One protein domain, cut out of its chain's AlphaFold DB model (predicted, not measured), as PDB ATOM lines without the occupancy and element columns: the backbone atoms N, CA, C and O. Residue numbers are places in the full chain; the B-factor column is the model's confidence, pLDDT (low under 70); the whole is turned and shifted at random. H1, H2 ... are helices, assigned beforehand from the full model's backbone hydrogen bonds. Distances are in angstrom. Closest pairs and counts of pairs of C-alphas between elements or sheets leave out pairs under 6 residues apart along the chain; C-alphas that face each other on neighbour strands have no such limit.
ATOM      1  N   GLU A 116     105.039 -56.766 176.901       73.94
ATOM      2  CA  GLU A 116     104.889 -55.977 178.134       73.94
ATOM      3  C   GLU A 116     104.188 -56.784 179.249       73.94
ATOM      4  O   GLU A 116     104.657 -56.833 180.386       73.94
ATOM      5  N   LEU A 117     103.115 -57.516 178.921       69.88
ATOM      6  CA  LEU A 117     102.458 -58.434 179.861       69.88
ATOM      7  C   LEU A 117     103.360 -59.574 180.347       69.88
ATOM      8  O   LEU A 117     103.211 -60.009 181.490       69.88
ATOM      9  N   GLN A 118     104.246 -60.110 179.503       69.81
ATOM     10  CA  GLN A 118     105.168 -61.174 179.913       69.81
ATOM     11  C   GLN A 118     106.249 -60.654 180.860       69.81
ATOM     12  O   GLN A 118     106.522 -61.316 181.860       69.81
ATOM     13  N   GLU A 119     106.801 -59.472 180.588       76.50
ATOM     14  CA  GLU A 119     107.756 -58.789 181.466       76.50
ATOM     15  C   GLU A 119     107.115 -58.468 182.820       76.50
ATOM     16  O   GLU A 119     107.648 -58.821 183.871       76.50
ATOM     17  N   ILE A 120     105.911 -57.889 182.815       78.25
ATOM     18  CA  ILE A 120     105.210 -57.520 184.049       78.25
ATOM     19  C   ILE A 120     104.795 -58.747 184.858       78.25
ATOM     20  O   ILE A 120     104.873 -58.733 186.083       78.25
ATOM     21  N   ARG A 121     104.438 -59.859 184.209       70.06
ATOM     22  CA  ARG A 121     104.097 -61.113 184.897       70.06
ATOM     23  C   ARG A 121     105.248 -61.693 185.734       70.06
ATOM     24  O   ARG A 121     104.957 -62.446 186.662       70.06
ATOM     25  N   GLN A 122     106.504 -61.362 185.421       75.31
ATOM     26  CA  GLN A 122     107.689 -61.803 186.173       75.31
ATOM     27  C   GLN A 122     107.997 -60.932 187.404       75.31
ATOM     28  O   GLN A 122     108.826 -61.325 188.219       75.31
ATOM     29  N   LYS A 123     107.337 -59.776 187.553       80.44
ATOM     30  CA  LYS A 123     107.490 -58.874 188.704       80.44
ATOM     31  C   LYS A 123     106.664 -59.338 189.911       80.44
ATOM     32  O   LYS A 123     105.752 -60.157 189.780       80.44
ATOM     33  N   GLU A 124     106.957 -58.780 191.081       76.56
ATOM     34  CA  GLU A 124     106.225 -59.040 192.329       76.56
ATOM     35  C   GLU A 124     104.805 -58.438 192.316       76.56
ATOM     36  O   GLU A 124     104.443 -57.603 191.478       76.56
ATOM     37  N   LEU A 125     103.943 -58.875 193.237       81.62
ATOM     38  CA  LEU A 125     102.554 -58.419 193.361       81.62
ATOM     39  C   LEU A 125     102.409 -56.884 193.457       81.62
ATOM     40  O   LEU A 125     101.572 -56.356 192.715       81.62
ATOM     41  N   PRO A 126     103.221 -56.144 194.242       77.75
ATOM     42  CA  PRO A 126     103.113 -54.685 194.329       77.75
ATOM     43  C   PRO A 126     103.385 -53.961 193.003       77.75
ATOM     44  O   PRO A 126     102.819 -52.897 192.772       77.75
ATOM     45  N   GLU A 127     104.195 -54.536 192.107       76.75
ATOM     46  CA  GLU A 127     104.488 -53.958 190.788       76.75
ATOM     47  C   GLU A 127     103.471 -54.374 189.709       76.75
ATOM     48  O   GLU A 127     103.227 -53.632 188.754       76.75
ATOM     49  N   ARG A 128     102.827 -55.540 189.857       81.69
ATOM     50  CA  ARG A 128     101.801 -56.046 188.922       81.69
ATOM     51  C   ARG A 128     100.426 -55.405 189.106       81.69
ATOM     52  O   ARG A 128      99.667 -55.276 188.139       81.69
ATOM     53  N   LEU A 129     100.078 -55.016 190.332       81.44
ATOM     54  CA  LEU A 129      98.765 -54.440 190.638       81.44
ATOM     55  C   LEU A 129      98.553 -53.043 190.008       81.44
ATOM     56  O   LEU A 129      97.503 -52.863 189.393       81.44
ATOM     57  N   PRO A 130      99.516 -52.096 190.016       78.50
ATOM     58  CA  PRO A 130      99.388 -50.809 189.322       78.50
ATOM     59  C   PRO A 130      99.122 -50.938 187.816       78.50
ATOM     60  O   PRO A 130      98.270 -50.232 187.282       78.50
ATOM     61  N   TYR A 131      99.783 -51.882 187.137       79.56
ATOM     62  CA  TYR A 131      99.501 -52.168 185.725       79.56
ATOM     63  C   TYR A 131      98.077 -52.707 185.526       79.56
ATOM     64  O   TYR A 131      97.373 -52.307 184.600       79.56
ATOM     65  N   SER A 132      97.629 -53.583 186.429       77.12
ATOM     66  CA  SER A 132      96.274 -54.143 186.405       77.12
ATOM     67  C   SER A 132      95.203 -53.062 186.616       77.12
ATOM     68  O   SER A 132      94.192 -53.061 185.919       77.12
ATOM     69  N   LEU A 133      95.450 -52.098 187.510       79.94
ATOM     70  CA  LEU A 133      94.586 -50.933 187.733       79.94
ATOM     71  C   LEU A 133      94.532 -50.026 186.492       79.94
ATOM     72  O   LEU A 133      93.447 -49.771 185.975       79.94
ATOM     73  N   ALA A 134      95.683 -49.639 185.934       78.12
ATOM     74  CA  ALA A 134      95.761 -48.812 184.724       78.12
ATOM     75  C   ALA A 134      95.154 -49.489 183.471       78.12
ATOM     76  O   ALA A 134      94.764 -48.820 182.508       78.12
ATOM     77  N   ALA A 135      95.066 -50.824 183.454       76.00
ATOM     78  CA  ALA A 135      94.335 -51.580 182.439       76.00
ATOM     79  C   ALA A 135      92.810 -51.589 182.682       76.00
ATOM     80  O   ALA A 135      92.041 -51.525 181.718       76.00
ATOM     81  N   LEU A 136      92.367 -51.636 183.944       75.25
ATOM     82  CA  LEU A 136      90.951 -51.587 184.333       75.25
ATOM     83  C   LEU A 136      90.324 -50.197 184.167       75.25
ATOM     84  O   LEU A 136      89.178 -50.111 183.734       75.25
ATOM     85  N   GLU A 137      91.060 -49.113 184.422       73.81
ATOM     86  CA  GLU A 137      90.582 -47.732 184.217       73.81
ATOM     87  C   GLU A 137      90.141 -47.478 182.765       73.81
ATOM     88  O   GLU A 137      89.116 -46.838 182.513       73.81
ATOM     89  N   LYS A 138      90.849 -48.080 181.800       75.56
ATOM     90  CA  LYS A 138      90.510 -48.072 180.363       75.56
ATOM     91  C   LYS A 138      89.229 -48.857 180.030       75.56
ATOM     92  O   LYS A 138      88.777 -48.831 178.888       75.56
ATOM     93  N   CYS A 139      88.651 -49.561 181.006       67.12
ATOM     94  CA  CYS A 139      87.433 -50.367 180.904       67.12
ATOM     95  C   CYS A 139      86.312 -49.871 181.847       67.12
ATOM     96  O   CYS A 139      85.376 -50.616 182.128       67.12
ATOM     97  N   SER A 140      86.372 -48.617 182.301       59.97
ATOM     98  CA  SER A 140      85.462 -47.972 183.273       59.97
ATOM     99  C   SER A 140      83.969 -47.879 182.885       59.97
ATOM    100  O   SER A 140      83.171 -47.360 183.658       59.97
ATOM    101  N   GLY A 141      83.563 -48.400 181.722       61.41
ATOM    102  CA  GLY A 141      82.168 -48.455 181.258       61.41
ATOM    103  C   GLY A 141      81.438 -49.788 181.489       61.41
ATOM    104  O   GLY A 141      80.404 -50.011 180.864       61.41
ATOM    105  N   PHE A 142      81.979 -50.701 182.304       67.44
ATOM    106  CA  PHE A 142      81.397 -52.024 182.575       67.44
ATOM    107  C   PHE A 142      81.235 -52.260 184.084       67.44
ATOM    108  O   PHE A 142      82.206 -52.116 184.823       67.44
ATOM    109  N   ASP A 143      80.072 -52.737 184.536       63.59
ATOM    110  CA  ASP A 143      79.793 -52.963 185.969       63.59
ATOM    111  C   ASP A 143      80.801 -53.927 186.627       63.59
ATOM    112  O   ASP A 143      81.368 -53.636 187.679       63.59
ATOM    113  N   LEU A 144      81.132 -55.024 185.934       65.44
ATOM    114  CA  LEU A 144      82.125 -56.011 186.381       65.44
ATOM    115  C   LEU A 144      83.541 -55.416 186.526       65.44
ATOM    116  O   LEU A 144      84.347 -55.916 187.313       65.44
ATOM    117  N   ALA A 145      83.868 -54.351 185.782       67.38
ATOM    118  CA  ALA A 145      85.148 -53.662 185.931       67.38
ATOM    119  C   ALA A 145      85.209 -52.888 187.256       67.38
ATOM    120  O   ALA A 145      86.270 -52.858 187.870       67.38
ATOM    121  N   THR A 146      84.087 -52.345 187.739       68.62
ATOM    122  CA  THR A 146      83.994 -51.644 189.031       68.62
ATOM    123  C   THR A 146      84.192 -52.598 190.212       68.62
ATOM    124  O   THR A 146      84.983 -52.306 191.107       68.62
ATOM    125  N   GLU A 147      83.554 -53.772 190.201       69.81
ATOM    126  CA  GLU A 147      83.756 -54.797 191.242       69.81
ATOM    127  C   GLU A 147      85.188 -55.353 191.228       69.81
ATOM    128  O   GLU A 147      85.833 -55.484 192.272       69.81
ATOM    129  N   THR A 148      85.729 -55.622 190.032       76.25
ATOM    130  CA  THR A 148      87.121 -56.074 189.876       76.25
ATOM    131  C   THR A 148      88.106 -54.998 190.346       76.25
ATOM    132  O   THR A 148      89.095 -55.319 191.002       76.25
ATOM    133  N   LEU A 149      87.830 -53.718 190.071       78.00
ATOM    134  CA  LEU A 149      88.631 -52.584 190.535       78.00
ATOM    135  C   LEU A 149      88.665 -52.518 192.067       78.00
ATOM    136  O   LEU A 149      89.745 -52.377 192.633       78.00
ATOM    137  N   GLN A 150      87.526 -52.687 192.749       79.50
ATOM    138  CA  GLN A 150      87.485 -52.725 194.217       79.50
ATOM    139  C   GLN A 150      88.319 -53.877 194.796       79.50
ATOM    140  O   GLN A 150      89.090 -53.656 195.732       79.50
ATOM    141  N   LEU A 151      88.230 -55.078 194.217       80.31
ATOM    142  CA  LEU A 151      89.020 -56.231 194.659       80.31
ATOM    143  C   LEU A 151      90.527 -56.038 194.407       80.31
ATOM    144  O   LEU A 151      91.339 -56.374 195.268       80.31
ATOM    145  N   ILE A 152      90.926 -55.456 193.269       80.75
ATOM    146  CA  ILE A 152      92.341 -55.163 192.979       80.75
ATOM    147  C   ILE A 152      92.879 -54.027 193.864       80.75
ATOM    148  O   ILE A 152      94.018 -54.116 194.321       80.75
ATOM    149  N   LEU A 153      92.073 -53.016 194.200       80.25
ATOM    150  CA  LEU A 153      92.437 -51.995 195.192       80.25
ATOM    151  C   LEU A 153      92.589 -52.591 196.605       80.25
ATOM    152  O   LEU A 153      93.503 -52.208 197.336       80.25
ATOM    153  N   ALA A 154      91.748 -53.557 196.989       81.50
ATOM    154  CA  ALA A 154      91.898 -54.288 198.249       81.50
ATOM    155  C   ALA A 154      93.181 -55.142 198.266       81.50
ATOM    156  O   ALA A 154      93.960 -55.057 199.214       81.50
ATOM    157  N   LEU A 155      93.468 -55.878 197.185       83.19
ATOM    158  CA  LEU A 155      94.731 -56.608 197.011       83.19
ATOM    159  C   LEU A 155      95.949 -55.682 197.081       83.19
ATOM    160  O   LEU A 155      96.948 -56.036 197.702       83.19
ATOM    161  N   GLN A 156      95.869 -54.488 196.491       82.31
ATOM    162  CA  GLN A 156      96.946 -53.500 196.534       82.31
ATOM    163  C   GLN A 156      97.214 -53.020 197.964       82.31
ATOM    164  O   GLN A 156      98.373 -52.932 198.364       82.31
ATOM    165  N   ARG A 157      96.163 -52.789 198.761       82.81
ATOM    166  CA  ARG A 157      96.306 -52.465 200.190       82.81
ATOM    167  C   ARG A 157      96.983 -53.580 200.982       82.81
ATOM    168  O   ARG A 157      97.748 -53.262 201.879       82.81
ATOM    169  N   PHE A 158      96.734 -54.850 200.656       84.38
ATOM    170  CA  PHE A 158      97.368 -55.986 201.338       84.38
ATOM    171  C   PHE A 158      98.827 -56.187 200.887       84.38
ATOM    172  O   PHE A 158      99.687 -56.507 201.706       84.38
ATOM    173  N   ALA A 159      99.119 -55.975 199.601       83.00
ATOM    174  CA  ALA A 159     100.438 -56.202 199.012       83.00
ATOM    175  C   ALA A 159     101.480 -55.118 199.356       83.00
ATOM    176  O   ALA A 159     102.664 -55.422 199.413       83.00
ATOM    177  N   ILE A 160     101.060 -53.864 199.570       83.56
ATOM    178  CA  ILE A 160     101.980 -52.726 199.790       83.56
ATOM    179  C   ILE A 160     102.467 -52.606 201.250       83.56
ATOM    180  O   ILE A 160     103.428 -51.886 201.506       83.56
ATOM    181  N   ILE A 161     101.849 -53.320 202.199       84.31
ATOM    182  CA  ILE A 161     102.176 -53.233 203.634       84.31
ATOM    183  C   ILE A 161     103.669 -53.491 203.870       84.31
ATOM    184  O   ILE A 161     104.178 -54.543 203.489       84.31
ATOM    185  N   GLY A 162     104.365 -52.544 204.502       80.12
ATOM    186  CA  GLY A 162     105.820 -52.578 204.677       80.12
ATOM    187  C   GLY A 162     106.298 -52.873 206.101       80.12
ATOM    188  O   GLY A 162     107.483 -53.137 206.303       80.12
ATOM    189  N   ASN A 163     105.421 -52.807 207.110       81.88
ATOM    190  CA  ASN A 163     105.794 -53.014 208.514       81.88
ATOM    191  C   ASN A 163     104.640 -53.539 209.390       81.88
ATOM    192  O   ASN A 163     103.466 -53.491 209.023       81.88
ATOM    193  N   ALA A 164     104.978 -54.019 210.591       78.06
ATOM    194  CA  ALA A 164     104.008 -54.573 211.537       78.06
ATOM    195  C   ALA A 164     103.008 -53.530 212.083       78.06
ATOM    196  O   ALA A 164     101.881 -53.884 212.428       78.06
ATOM    197  N   GLY A 165     103.379 -52.245 212.130       75.75
ATOM    198  CA  GLY A 165     102.480 -51.164 212.550       75.75
ATOM    199  C   GLY A 165     101.326 -50.940 211.567       75.75
ATOM    200  O   GLY A 165     100.192 -50.715 211.991       75.75
ATOM    201  N   GLU A 166     101.598 -51.074 210.270       79.81
ATOM    202  CA  GLU A 166     100.597 -51.052 209.200       79.81
ATOM    203  C   GLU A 166      99.708 -52.305 209.204       79.81
ATOM    204  O   GLU A 166      98.498 -52.168 209.037       79.81
ATOM    205  N   LEU A 167     100.250 -53.501 209.489       80.06
ATOM    206  CA  LEU A 167      99.434 -54.713 209.696       80.06
ATOM    207  C   LEU A 167      98.414 -54.524 210.835       80.06
ATOM    208  O   LEU A 167      97.245 -54.879 210.685       80.06
ATOM    209  N   MET A 168      98.821 -53.905 211.948       75.25
ATOM    210  CA  MET A 168      97.902 -53.573 213.048       75.25
ATOM    211  C   MET A 168      96.830 -52.561 212.619       75.25
ATOM    212  O   MET A 168      95.675 -52.697 213.011       75.25
ATOM    213  N   ALA A 169      97.183 -51.561 211.805       73.31
ATOM    214  CA  ALA A 169      96.228 -50.569 211.300       73.31
ATOM    215  C   ALA A 169      95.257 -51.140 210.247       73.31
ATOM    216  O   ALA A 169      94.134 -50.656 210.131       73.31
ATOM    217  N   LEU A 170      95.655 -52.178 209.505       72.56
ATOM    218  CA  LEU A 170      94.777 -52.873 208.562       72.56
ATOM    219  C   LEU A 170      93.599 -53.541 209.291       72.56
ATOM    220  O   LEU A 170      92.456 -53.390 208.858       72.56
ATOM    221  N   SER A 171      93.884 -54.207 210.421       61.62
ATOM    222  CA  SER A 171      92.909 -54.985 211.209       61.62
ATOM    223  C   SER A 171      91.683 -54.188 211.678       61.62
ATOM    224  O   SER A 171      90.600 -54.747 211.839       61.62
ATOM    225  N   SER A 172      91.836 -52.873 211.869       59.00
ATOM    226  CA  SER A 172      90.781 -51.968 212.337       59.00
ATOM    227  C   SER A 172      90.102 -51.162 211.223       59.00
ATOM    228  O   SER A 172      89.088 -50.513 211.476       59.00
ATOM    229  N   ALA A 173      90.639 -51.191 209.998       56.06
ATOM    230  CA  ALA A 173      90.199 -50.349 208.884       56.06
ATOM    231  C   ALA A 173      89.573 -51.121 207.707       56.06
ATOM    232  O   ALA A 173      88.954 -50.508 206.833       56.06
ATOM    233  N   PHE A 174      89.735 -52.445 207.640       64.44
ATOM    234  CA  PHE A 174      89.177 -53.256 206.558       64.44
ATOM    235  C   PHE A 174      87.709 -53.623 206.826       64.44
ATOM    236  O   PHE A 174      87.392 -54.377 207.742       64.44
ATOM    237  N   GLN A 175      86.809 -53.107 205.988       59.16
ATOM    238  CA  GLN A 175      85.400 -53.504 205.938       59.16
ATOM    239  C   GLN A 175      85.096 -54.106 204.565       59.16
ATOM    240  O   GLN A 175      85.474 -53.538 203.538       59.16
ATOM    241  N   LEU A 176      84.403 -55.246 204.547       56.19
ATOM    242  CA  LEU A 176      83.882 -55.844 203.318       56.19
ATOM    243  C   LEU A 176      82.775 -54.954 202.715       56.19
ATOM    244  O   LEU A 176      81.990 -54.370 203.471       56.19
ATOM    245  N   LEU A 204      85.461 -63.697 191.707       75.62
ATOM    246  CA  LEU A 204      85.454 -62.509 192.574       75.62
ATOM    247  C   LEU A 204      85.156 -62.903 194.024       75.62
ATOM    248  O   LEU A 204      85.882 -62.493 194.927       75.62
ATOM    249  N   VAL A 205      84.153 -63.763 194.233       78.56
ATOM    250  CA  VAL A 205      83.804 -64.316 195.553       78.56
ATOM    251  C   VAL A 205      84.989 -65.082 196.145       78.56
ATOM    252  O   VAL A 205      85.346 -64.870 197.300       78.56
ATOM    253  N   THR A 206      85.681 -65.903 195.346       80.75
ATOM    254  CA  THR A 206      86.898 -66.602 195.802       80.75
ATOM    255  C   THR A 206      88.010 -65.636 196.234       80.75
ATOM    256  O   THR A 206      88.719 -65.917 197.200       80.75
ATOM    257  N   GLY A 207      88.158 -64.494 195.554       80.31
ATOM    258  CA  GLY A 207      89.139 -63.463 195.900       80.31
ATOM    259  C   GLY A 207      88.827 -62.739 197.209       80.31
ATOM    260  O   GLY A 207      89.705 -62.617 198.063       80.31
ATOM    261  N   TRP A 208      87.576 -62.316 197.407       82.62
ATOM    262  CA  TRP A 208      87.143 -61.705 198.668       82.62
ATOM    263  C   TRP A 208      87.243 -62.687 199.841       82.62
ATOM    264  O   TRP A 208      87.818 -62.334 200.868       82.62
ATOM    265  N   ASN A 209      86.819 -63.944 199.658       82.75
ATOM    266  CA  ASN A 209      86.952 -64.998 200.671       82.75
ATOM    267  C   ASN A 209      88.421 -65.279 201.043       82.75
ATOM    268  O   ASN A 209      88.716 -65.621 202.186       82.75
ATOM    269  N   LEU A 210      89.365 -65.161 200.101       84.44
ATOM    270  CA  LEU A 210      90.797 -65.280 200.395       84.44
ATOM    271  C   LEU A 210      91.290 -64.115 201.264       84.44
ATOM    272  O   LEU A 210      91.972 -64.355 202.262       84.44
ATOM    273  N   LEU A 211      90.943 -62.876 200.903       84.12
ATOM    274  CA  LEU A 211      91.316 -61.687 201.675       84.12
ATOM    275  C   LEU A 211      90.722 -61.723 203.086       84.12
ATOM    276  O   LEU A 211      91.435 -61.442 204.045       84.12
ATOM    277  N   GLU A 212      89.461 -62.132 203.226       83.75
ATOM    278  CA  GLU A 212      88.803 -62.310 204.522       83.75
ATOM    279  C   GLU A 212      89.500 -63.388 205.365       83.75
ATOM    280  O   GLU A 212      89.881 -63.112 206.500       83.75
ATOM    281  N   ARG A 213      89.770 -64.577 204.805       84.94
ATOM    282  CA  ARG A 213      90.486 -65.655 205.516       84.94
ATOM    283  C   ARG A 213      91.865 -65.217 206.015       84.94
ATOM    284  O   ARG A 213      92.238 -65.570 207.129       84.94
ATOM    285  N   ILE A 214      92.604 -64.443 205.218       84.56
ATOM    286  CA  ILE A 214      93.904 -63.882 205.617       84.56
ATOM    287  C   ILE A 214      93.723 -62.798 206.698       84.56
ATOM    288  O   ILE A 214      94.448 -62.794 207.691       84.56
ATOM    289  N   HIS A 215      92.730 -61.918 206.550       84.12
ATOM    290  CA  HIS A 215      92.437 -60.837 207.496       84.12
ATOM    291  C   HIS A 215      91.995 -61.348 208.877       84.12
ATOM    292  O   HIS A 215      92.480 -60.863 209.895       84.12
ATOM    293  N   THR A 216      91.124 -62.364 208.929       83.19
ATOM    294  CA  THR A 216      90.585 -62.927 210.184       83.19
ATOM    295  C   THR A 216      91.635 -63.543 211.109       83.19
ATOM    296  O   THR A 216      91.380 -63.673 212.300       83.19
ATOM    297  N   LEU A 217      92.826 -63.888 210.608       81.81
ATOM    298  CA  LEU A 217      93.932 -64.346 211.458       81.81
ATOM    299  C   LEU A 217      94.656 -63.204 212.189       81.81
ATOM    300  O   LEU A 217      95.432 -63.477 213.104       81.81
ATOM    301  N   LEU A 218      94.427 -61.950 211.784       78.06
ATOM    302  CA  LEU A 218      95.105 -60.758 212.299       78.06
ATOM    303  C   LEU A 218      94.158 -59.765 213.000       78.06
ATOM    304  O   LEU A 218      94.585 -58.668 213.352       78.06
ATOM    305  N   THR A 219      92.887 -60.111 213.225       79.12
ATOM    306  CA  THR A 219      91.917 -59.223 213.904       79.12
ATOM    307  C   THR A 219      92.253 -58.949 215.372       79.12
ATOM    308  O   THR A 219      91.823 -57.941 215.920       79.12
ATOM    309  N   ASP A 220      93.041 -59.823 215.993       80.12
ATOM    310  CA  ASP A 220      93.589 -59.728 217.352       80.12
ATOM    311  C   ASP A 220      94.983 -59.065 217.404       80.12
ATOM    312  O   ASP A 220      95.520 -58.835 218.483       80.12
ATOM    313  N   MET A 221      95.565 -58.654 216.267       79.06
ATOM    314  CA  MET A 221      96.829 -57.894 216.242       79.06
ATOM    315  C   MET A 221      96.861 -56.623 217.122       79.06
ATOM    316  O   MET A 221      97.963 -56.256 217.537       79.06
ATOM    317  N   PRO A 222      95.744 -55.932 217.443       79.44
ATOM    318  CA  PRO A 222      95.755 -54.857 218.435       79.44
ATOM    319  C   PRO A 222      96.243 -55.288 219.831       79.44
ATOM    320  O   PRO A 222      96.923 -54.494 220.484       79.44
ATOM    321  N   GLU A 223      95.999 -56.539 220.250       79.81
ATOM    322  CA  GLU A 223      96.412 -57.080 221.560       79.81
ATOM    323  C   GLU A 223      97.935 -57.014 221.761       79.81
ATOM    324  O   GLU A 223      98.412 -56.783 222.871       79.81
ATOM    325  N   TYR A 224      98.721 -57.094 220.679       78.62
ATOM    326  CA  TYR A 224     100.181 -56.943 220.711       78.62
ATOM    327  C   TYR A 224     100.648 -55.646 221.400       78.62
ATOM    328  O   TYR A 224     101.727 -55.608 221.999       78.62
ATOM    329  N   ARG A 225      99.847 -54.572 221.329       72.75
ATOM    330  CA  ARG A 225     100.148 -53.287 221.984       72.75
ATOM    331  C   ARG A 225      99.851 -53.297 223.483       72.75
ATOM    332  O   ARG A 225     100.466 -52.521 224.209       72.75
ATOM    333  N   GLU A 226      98.949 -54.164 223.933       72.88
ATOM    334  CA  GLU A 226      98.566 -54.329 225.340       72.88
ATOM    335  C   GLU A 226      99.545 -55.243 226.094       72.88
ATOM    336  O   GLU A 226      99.752 -55.082 227.297       72.88
ATOM    337  N   LEU A 227     100.223 -56.154 225.381       76.12
ATOM    338  CA  LEU A 227     101.293 -56.985 225.936       76.12
ATOM    339  C   LEU A 227     102.437 -56.121 226.486       76.12
ATOM    340  O   LEU A 227     103.035 -55.319 225.765       76.12
ATOM    341  N   THR A 228     102.778 -56.319 227.761       57.31
ATOM    342  CA  THR A 228     103.799 -55.539 228.483       57.31
ATOM    343  C   THR A 228     105.202 -56.150 228.439       57.31
ATOM    344  O   THR A 228     106.178 -55.421 228.610       57.31
ATOM    345  N   THR A 229     105.332 -57.459 228.200       63.03
ATOM    346  CA  THR A 229     106.619 -58.177 228.208       63.03
ATOM    347  C   THR A 229     107.111 -58.513 226.798       63.03
ATOM    348  O   THR A 229     106.329 -58.787 225.886       63.03
ATOM    349  N   HIS A 230     108.436 -58.509 226.617       67.12
ATOM    350  CA  HIS A 230     109.078 -58.815 225.335       67.12
ATOM    351  C   HIS A 230     108.871 -60.281 224.919       67.12
ATOM    352  O   HIS A 230     108.548 -60.531 223.761       67.12
ATOM    353  N   ASP A 231     108.950 -61.231 225.859       63.78
ATOM    354  CA  ASP A 231     108.648 -62.645 225.593       63.78
ATOM    355  C   ASP A 231     107.214 -62.832 225.069       63.78
ATOM    356  O   ASP A 231     107.033 -63.412 224.002       63.78
ATOM    357  N   ALA A 232     106.197 -62.263 225.736       71.69
ATOM    358  CA  ALA A 232     104.810 -62.398 225.282       71.69
ATOM    359  C   ALA A 232     104.600 -61.798 223.882       71.69
ATOM    360  O   ALA A 232     103.912 -62.391 223.055       71.69
ATOM    361  N   ARG A 233     105.232 -60.653 223.583       78.75
ATOM    362  CA  ARG A 233     105.212 -60.040 222.244       78.75
ATOM    363  C   ARG A 233     105.860 -60.931 221.183       78.75
ATOM    364  O   ARG A 233     105.285 -61.100 220.110       78.75
ATOM    365  N   ARG A 234     107.030 -61.512 221.465       78.56
ATOM    366  CA  ARG A 234     107.728 -62.423 220.542       78.56
ATOM    367  C   ARG A 234     106.909 -63.688 220.293       78.56
ATOM    368  O   ARG A 234     106.735 -64.081 219.141       78.56
ATOM    369  N   ASP A 235     106.381 -64.292 221.350       77.88
ATOM    370  CA  ASP A 235     105.636 -65.548 221.281       77.88
ATOM    371  C   ASP A 235     104.276 -65.348 220.575       77.88
ATOM    372  O   ASP A 235     103.874 -66.183 219.763       77.88
ATOM    373  N   PHE A 236     103.625 -64.193 220.771       84.00
ATOM    374  CA  PHE A 236     102.443 -63.768 220.009       84.00
ATOM    375  C   PHE A 236     102.744 -63.631 218.506       84.00
ATOM    376  O   PHE A 236     102.030 -64.197 217.677       84.00
ATOM    377  N   LEU A 237     103.831 -62.944 218.127       84.94
ATOM    378  CA  LEU A 237     104.229 -62.820 216.716       84.94
ATOM    379  C   LEU A 237     104.580 -64.184 216.098       84.94
ATOM    380  O   LEU A 237     104.177 -64.464 214.969       84.94
ATOM    381  N   ALA A 238     105.271 -65.059 216.835       82.50
ATOM    382  CA  ALA A 238     105.594 -66.412 216.385       82.50
ATOM    383  C   ALA A 238     104.332 -67.269 216.160       82.50
ATOM    384  O   ALA A 238     104.237 -67.981 215.155       82.50
ATOM    385  N   LEU A 239     103.331 -67.155 217.041       86.75
ATOM    386  CA  LEU A 239     102.023 -67.791 216.870       86.75
ATOM    387  C   LEU A 239     101.314 -67.289 215.601       86.75
ATOM    388  O   LEU A 239     100.783 -68.100 214.842       86.75
ATOM    389  N   LYS A 240     101.352 -65.979 215.326       86.56
ATOM    390  CA  LYS A 240     100.745 -65.377 214.124       86.56
ATOM    391  C   LYS A 240     101.431 -65.821 212.831       86.56
ATOM    392  O   LYS A 240     100.748 -66.197 211.881       86.56
ATOM    393  N   VAL A 241     102.764 -65.869 212.809       87.81
ATOM    394  CA  VAL A 241     103.548 -66.419 211.683       87.81
ATOM    395  C   VAL A 241     103.162 -67.873 211.405       87.81
ATOM    396  O   VAL A 241     102.966 -68.250 210.248       87.81
ATOM    397  N   LYS A 242     103.011 -68.688 212.457       87.44
ATOM    398  CA  LYS A 242     102.570 -70.081 212.335       87.44
ATOM    399  C   LYS A 242     101.157 -70.177 211.745       87.44
ATOM    400  O   LYS A 242     100.977 -70.873 210.752       87.44
ATOM    401  N   GLN A 243     100.192 -69.432 212.289       88.12
ATOM    402  CA  GLN A 243      98.806 -69.408 211.801       88.12
ATOM    403  C   GLN A 243      98.707 -68.995 210.322       88.12
ATOM    404  O   GLN A 243      97.968 -69.618 209.563       88.12
ATOM    405  N   LEU A 244      99.477 -67.985 209.895       86.81
ATOM    406  CA  LEU A 244      99.534 -67.555 208.493       86.81
ATOM    407  C   LEU A 244     100.077 -68.659 207.571       86.81
ATOM    408  O   LEU A 244      99.498 -68.906 206.515       86.81
ATOM    409  N   ARG A 245     101.153 -69.353 207.967       85.88
ATOM    410  CA  ARG A 245     101.755 -70.441 207.169       85.88
ATOM    411  C   ARG A 245     100.926 -71.729 207.151       85.88
ATOM    412  O   ARG A 245     101.023 -72.489 206.192       85.88
ATOM    413  N   GLU A 246     100.102 -71.970 208.169       86.06
ATOM    414  CA  GLU A 246      99.160 -73.100 208.223       86.06
ATOM    415  C   GLU A 246      97.872 -72.857 207.403       86.06
ATOM    416  O   GLU A 246      97.084 -73.786 207.191       86.06
ATOM    417  N   LEU A 247      97.643 -71.640 206.887       85.00
ATOM    418  CA  LEU A 247      96.470 -71.322 206.070       85.00
ATOM    419  C   LEU A 247      96.571 -71.978 204.682       85.00
ATOM    420  O   LEU A 247      97.205 -71.463 203.761       85.00
ATOM    421  N   SER A 248      95.878 -73.109 204.505       75.38
ATOM    422  CA  SER A 248      95.849 -73.807 203.214       75.38
ATOM    423  C   SER A 248      95.229 -72.953 202.099       75.38
ATOM    424  O   SER A 248      94.061 -72.543 202.154       75.38
ATOM    425  N   THR A 249      96.033 -72.743 201.056       76.75
ATOM    426  CA  THR A 249      95.665 -72.133 199.771       76.75
ATOM    427  C   THR A 249      95.500 -73.175 198.654       76.75
ATOM    428  O   THR A 249      95.200 -72.812 197.518       76.75
ATOM    429  N   GLU A 250      95.670 -74.468 198.950       73.44
ATOM    430  CA  GLU A 250      95.677 -75.555 197.955       73.44
ATOM    431  C   GLU A 250      94.297 -75.829 197.340       73.44
ATOM    432  O   GLU A 250      94.204 -76.156 196.156       73.44
ATOM    433  N   ASP A 251      93.230 -75.594 198.110       77.56
ATOM    434  CA  ASP A 251      91.829 -75.692 197.672       77.56
ATOM    435  C   ASP A 251      91.449 -74.646 196.592       77.56
ATOM    436  O   ASP A 251      90.345 -74.689 196.051       77.56
ATOM    437  N   LEU A 252      92.323 -73.678 196.276       80.50
ATOM    438  CA  LEU A 252      91.989 -72.501 195.467       80.50
ATOM    439  C   LEU A 252      92.348 -72.630 193.965       80.50
ATOM    440  O   LEU A 252      93.224 -73.405 193.548       80.50
ATOM    441  N   PRO A 253      91.716 -71.811 193.098       81.88
ATOM    442  CA  PRO A 253      92.186 -71.565 191.738       81.88
ATOM    443  C   PRO A 253      93.656 -71.124 191.705       81.88
ATOM    444  O   PRO A 253      94.067 -70.317 192.531       81.88
ATOM    445  N   LEU A 254      94.433 -71.587 190.712       75.50
ATOM    446  CA  LEU A 254      95.891 -71.347 190.617       75.50
ATOM    447  C   LEU A 254      96.302 -69.876 190.801       75.50
ATOM    448  O   LEU A 254      97.342 -69.599 191.389       75.50
ATOM    449  N   PHE A 255      95.485 -68.940 190.306       80.75
ATOM    450  CA  PHE A 255      95.694 -67.508 190.513       80.75
ATOM    451  C   PHE A 255      95.653 -67.154 192.007       80.75
ATOM    452  O   PHE A 255      96.667 -66.735 192.560       80.75
ATOM    453  N   TRP A 256      94.525 -67.420 192.672       83.12
ATOM    454  CA  TRP A 256      94.323 -67.148 194.096       83.12
ATOM    455  C   TRP A 256      95.267 -67.939 195.006       83.12
ATOM    456  O   TRP A 256      95.710 -67.409 196.018       83.12
ATOM    457  N   GLN A 257      95.656 -69.154 194.611       82.56
ATOM    458  CA  GLN A 257      96.709 -69.919 195.279       82.56
ATOM    459  C   GLN A 257      98.053 -69.169 195.245       82.56
ATOM    460  O   GLN A 257      98.684 -68.994 196.284       82.56
ATOM    461  N   SER A 258      98.475 -68.677 194.071       81.62
ATOM    462  CA  SER A 258      99.735 -67.929 193.936       81.62
ATOM    463  C   SER A 258      99.709 -66.573 194.648       81.62
ATOM    464  O   SER A 258     100.612 -66.278 195.424       81.62
ATOM    465  N   THR A 259      98.647 -65.784 194.462       82.25
ATOM    466  CA  THR A 259      98.488 -64.460 195.082       82.25
ATOM    467  C   THR A 259      98.336 -64.551 196.600       82.25
ATOM    468  O   THR A 259      98.928 -63.754 197.319       82.25
ATOM    469  N   GLY A 260      97.585 -65.538 197.099       84.44
ATOM    470  CA  GLY A 260      97.432 -65.780 198.532       84.44
ATOM    471  C   GLY A 260      98.749 -66.166 199.190       84.44
ATOM    472  O   GLY A 260      99.104 -65.588 200.212       84.44
ATOM    473  N   LYS A 261      99.510 -67.079 198.570       85.69
ATOM    474  CA  LYS A 261     100.838 -67.462 199.062       85.69
ATOM    475  C   LYS A 261     101.791 -66.266 199.133       85.69
ATOM    476  O   LYS A 261     102.456 -66.092 200.141       85.69
ATOM    477  N   GLU A 262     101.826 -65.429 198.101       86.75
ATOM    478  CA  GLU A 262     102.723 -64.269 198.037       86.75
ATOM    479  C   GLU A 262     102.415 -63.216 199.118       86.75
ATOM    480  O   GLU A 262     103.334 -62.689 199.740       86.75
ATOM    481  N   ILE A 263     101.131 -62.974 199.421       87.62
ATOM    482  CA  ILE A 263     100.713 -62.113 200.543       87.62
ATOM    483  C   ILE A 263     101.100 -62.745 201.892       87.62
ATOM    484  O   ILE A 263     101.644 -62.059 202.756       87.62
ATOM    485  N   ILE A 264     100.854 -64.049 202.067       89.19
ATOM    486  CA  ILE A 264     101.177 -64.794 203.296       89.19
ATOM    487  C   ILE A 264     102.687 -64.799 203.566       89.19
ATOM    488  O   ILE A 264     103.098 -64.495 204.684       89.19
ATOM    489  N   ASP A 265     103.510 -65.105 202.562       87.56
ATOM    490  CA  ASP A 265     104.970 -65.161 202.686       87.56
ATOM    491  C   ASP A 265     105.552 -63.766 202.996       87.56
ATOM    492  O   ASP A 265     106.417 -63.636 203.870       87.56
ATOM    493  N   HIS A 266     105.029 -62.709 202.360       88.19
ATOM    494  CA  HIS A 266     105.404 -61.314 202.630       88.19
ATOM    495  C   HIS A 266     105.065 -60.891 204.068       88.19
ATOM    496  O   HIS A 266     105.930 -60.433 204.816       88.19
ATOM    497  N   TRP A 267     103.825 -61.116 204.509       89.69
ATOM    498  CA  TRP A 267     103.384 -60.759 205.862       89.69
ATOM    499  C   TRP A 267     104.075 -61.588 206.949       89.69
ATOM    500  O   TRP A 267     104.482 -61.035 207.971       89.69
ATOM    501  N   ALA A 268     104.275 -62.889 206.723       87.75
ATOM    502  CA  ALA A 268     105.057 -63.737 207.617       87.75
ATOM    503  C   ALA A 268     106.492 -63.205 207.763       87.75
ATOM    504  O   ALA A 268     106.989 -63.107 208.880       87.75
ATOM    505  N   THR A 269     107.120 -62.770 206.666       88.81
ATOM    506  CA  THR A 269     108.463 -62.166 206.688       88.81
ATOM    507  C   THR A 269     108.501 -60.868 207.506       88.81
ATOM    508  O   THR A 269     109.444 -60.651 208.271       88.81
ATOM    509  N   ILE A 270     107.473 -60.016 207.407       87.56
ATOM    510  CA  ILE A 270     107.350 -58.795 208.225       87.56
ATOM    511  C   ILE A 270     107.258 -59.140 209.718       87.56
ATOM    512  O   ILE A 270     108.004 -58.576 210.521       87.56
ATOM    513  N   LEU A 271     106.385 -60.080 210.095       86.44
ATOM    514  CA  LEU A 271     106.193 -60.480 211.493       86.44
ATOM    515  C   LEU A 271     107.419 -61.214 212.065       86.44
ATOM    516  O   LEU A 271     107.788 -60.965 213.208       86.44
ATOM    517  N   GLU A 272     108.104 -62.052 211.279       84.50
ATOM    518  CA  GLU A 272     109.371 -62.686 211.675       84.50
ATOM    519  C   GLU A 272     110.490 -61.662 211.892       84.50
ATOM    520  O   GLU A 272     111.293 -61.806 212.813       84.50
ATOM    521  N   ASN A 273     110.563 -60.623 211.059       80.44
ATOM    522  CA  ASN A 273     111.563 -59.568 211.212       80.44
ATOM    523  C   ASN A 273     111.265 -58.654 212.405       80.44
ATOM    524  O   ASN A 273     112.202 -58.217 213.071       80.44
ATOM    525  N   GLU A 274     109.993 -58.416 212.727       82.25
ATOM    526  CA  GLU A 274     109.621 -57.701 213.948       82.25
ATOM    527  C   GLU A 274     109.860 -58.561 215.200       82.25
ATOM    528  O   GLU A 274     110.447 -58.080 216.166       82.25
ATOM    529  N   ALA A 275     109.558 -59.864 215.165       78.50
ATOM    530  CA  ALA A 275     109.864 -60.790 216.260       78.50
ATOM    531  C   ALA A 275     111.374 -60.873 216.562       78.50
ATOM    532  O   ALA A 275     111.760 -60.971 217.723       78.50
ATOM    533  N   LYS A 276     112.237 -60.758 215.540       71.06
ATOM    534  CA  LYS A 276     113.702 -60.641 215.701       71.06
ATOM    535  C   LYS A 276     114.154 -59.299 216.295       71.06
ATOM    536  O   LYS A 276     115.253 -59.227 216.835       71.06
ATOM    537  N   ARG A 277     113.349 -58.236 216.180       69.81
ATOM    538  CA  ARG A 277     113.616 -56.917 216.789       69.81
ATOM    539  C   ARG A 277     113.154 -56.833 218.241       69.81
ATOM    540  O   ARG A 277     113.709 -56.040 218.998       69.81
ATOM    541  N   VAL A 278     112.185 -57.657 218.644       66.38
ATOM    542  CA  VAL A 278     111.775 -57.841 220.046       66.38
ATOM    543  C   VAL A 278     112.857 -58.647 220.787       66.38
ATOM    544  O   VAL A 278     112.722 -59.842 221.039       66.38
TER     545      VAL A 278
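This is residues 116 to 176 and 204 to 278 of the 771 residues of the protein "ATPase" of Candidatus Kentron sp. TUN (UniProt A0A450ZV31). One long helix, H8, is the spine of an elongated body, with H7 folded back along it and H5 running beside its residues 256 to 264. A second helical hairpin, H2 and H3, reaches out at one end of the long axis, H4 and the short H6 pack together toward the other, and H1 sits at the corner of H2. The printed part has 136 residues, with eight named helices, H1 to H8 in chain order, and no named strand: class all helix. It is compact, with a radius of gyration of the C-alphas of 16.2 A, and spans 53 by 30 by 27 A.

H8, residues 254 to 277, is 34.7 A long, from C-alpha 254 at (95.891, -71.347, 190.617) to C-alpha 277 at (113.616, -56.917, 216.789). H7 is residues 230 to 245, 22.8 A; H5 residues 204 to 215, 16.6 A; H3 residues 143 to 159, 24.6 A; H2 residues 125 to 137, 18.5 A. H4 is residues 164 to 173, H6 221 to 225 and H1 116 to 121, beginning at (104.889, -55.977, 178.134).

H8 is the hub, touching four helices. H7 and H8 form a helical hairpin at a shallow tilt of 12 degrees, C-alphas of Arg 234 and Ala 275 closest at 5.1 A. H5 touches H8, C-alphas of Gly 207 and Trp 256 closest at 6.6 A. H3 only just touches H8, with 3 pairs of C-alphas within 8 A, Ala 159 and Ile 263 closest at 6.1 A. H4 touches H6, C-alphas of Met 168 and Met 221 closest at 5.5 A. In H1, H3, H5, H7 and H8 every O i to N i+4 pair is within hydrogen-bond range; in H2 7 of 9, in H4 4 of 6, in H6 0 of 1, beside 2 of 2 O i to N i+3 pairs.

The C-alphas farthest apart, Gly 141 and Thr 229, are 53.8 A apart. Residues 177 to 203 are not printed; C-alphas 176 and 204 are 12.7 A apart. Of the links printed whole, none is long. Mean pLDDT of the printed part is 77.9, with 23 residues under 70, among them 139 to 147 and 171 to 176.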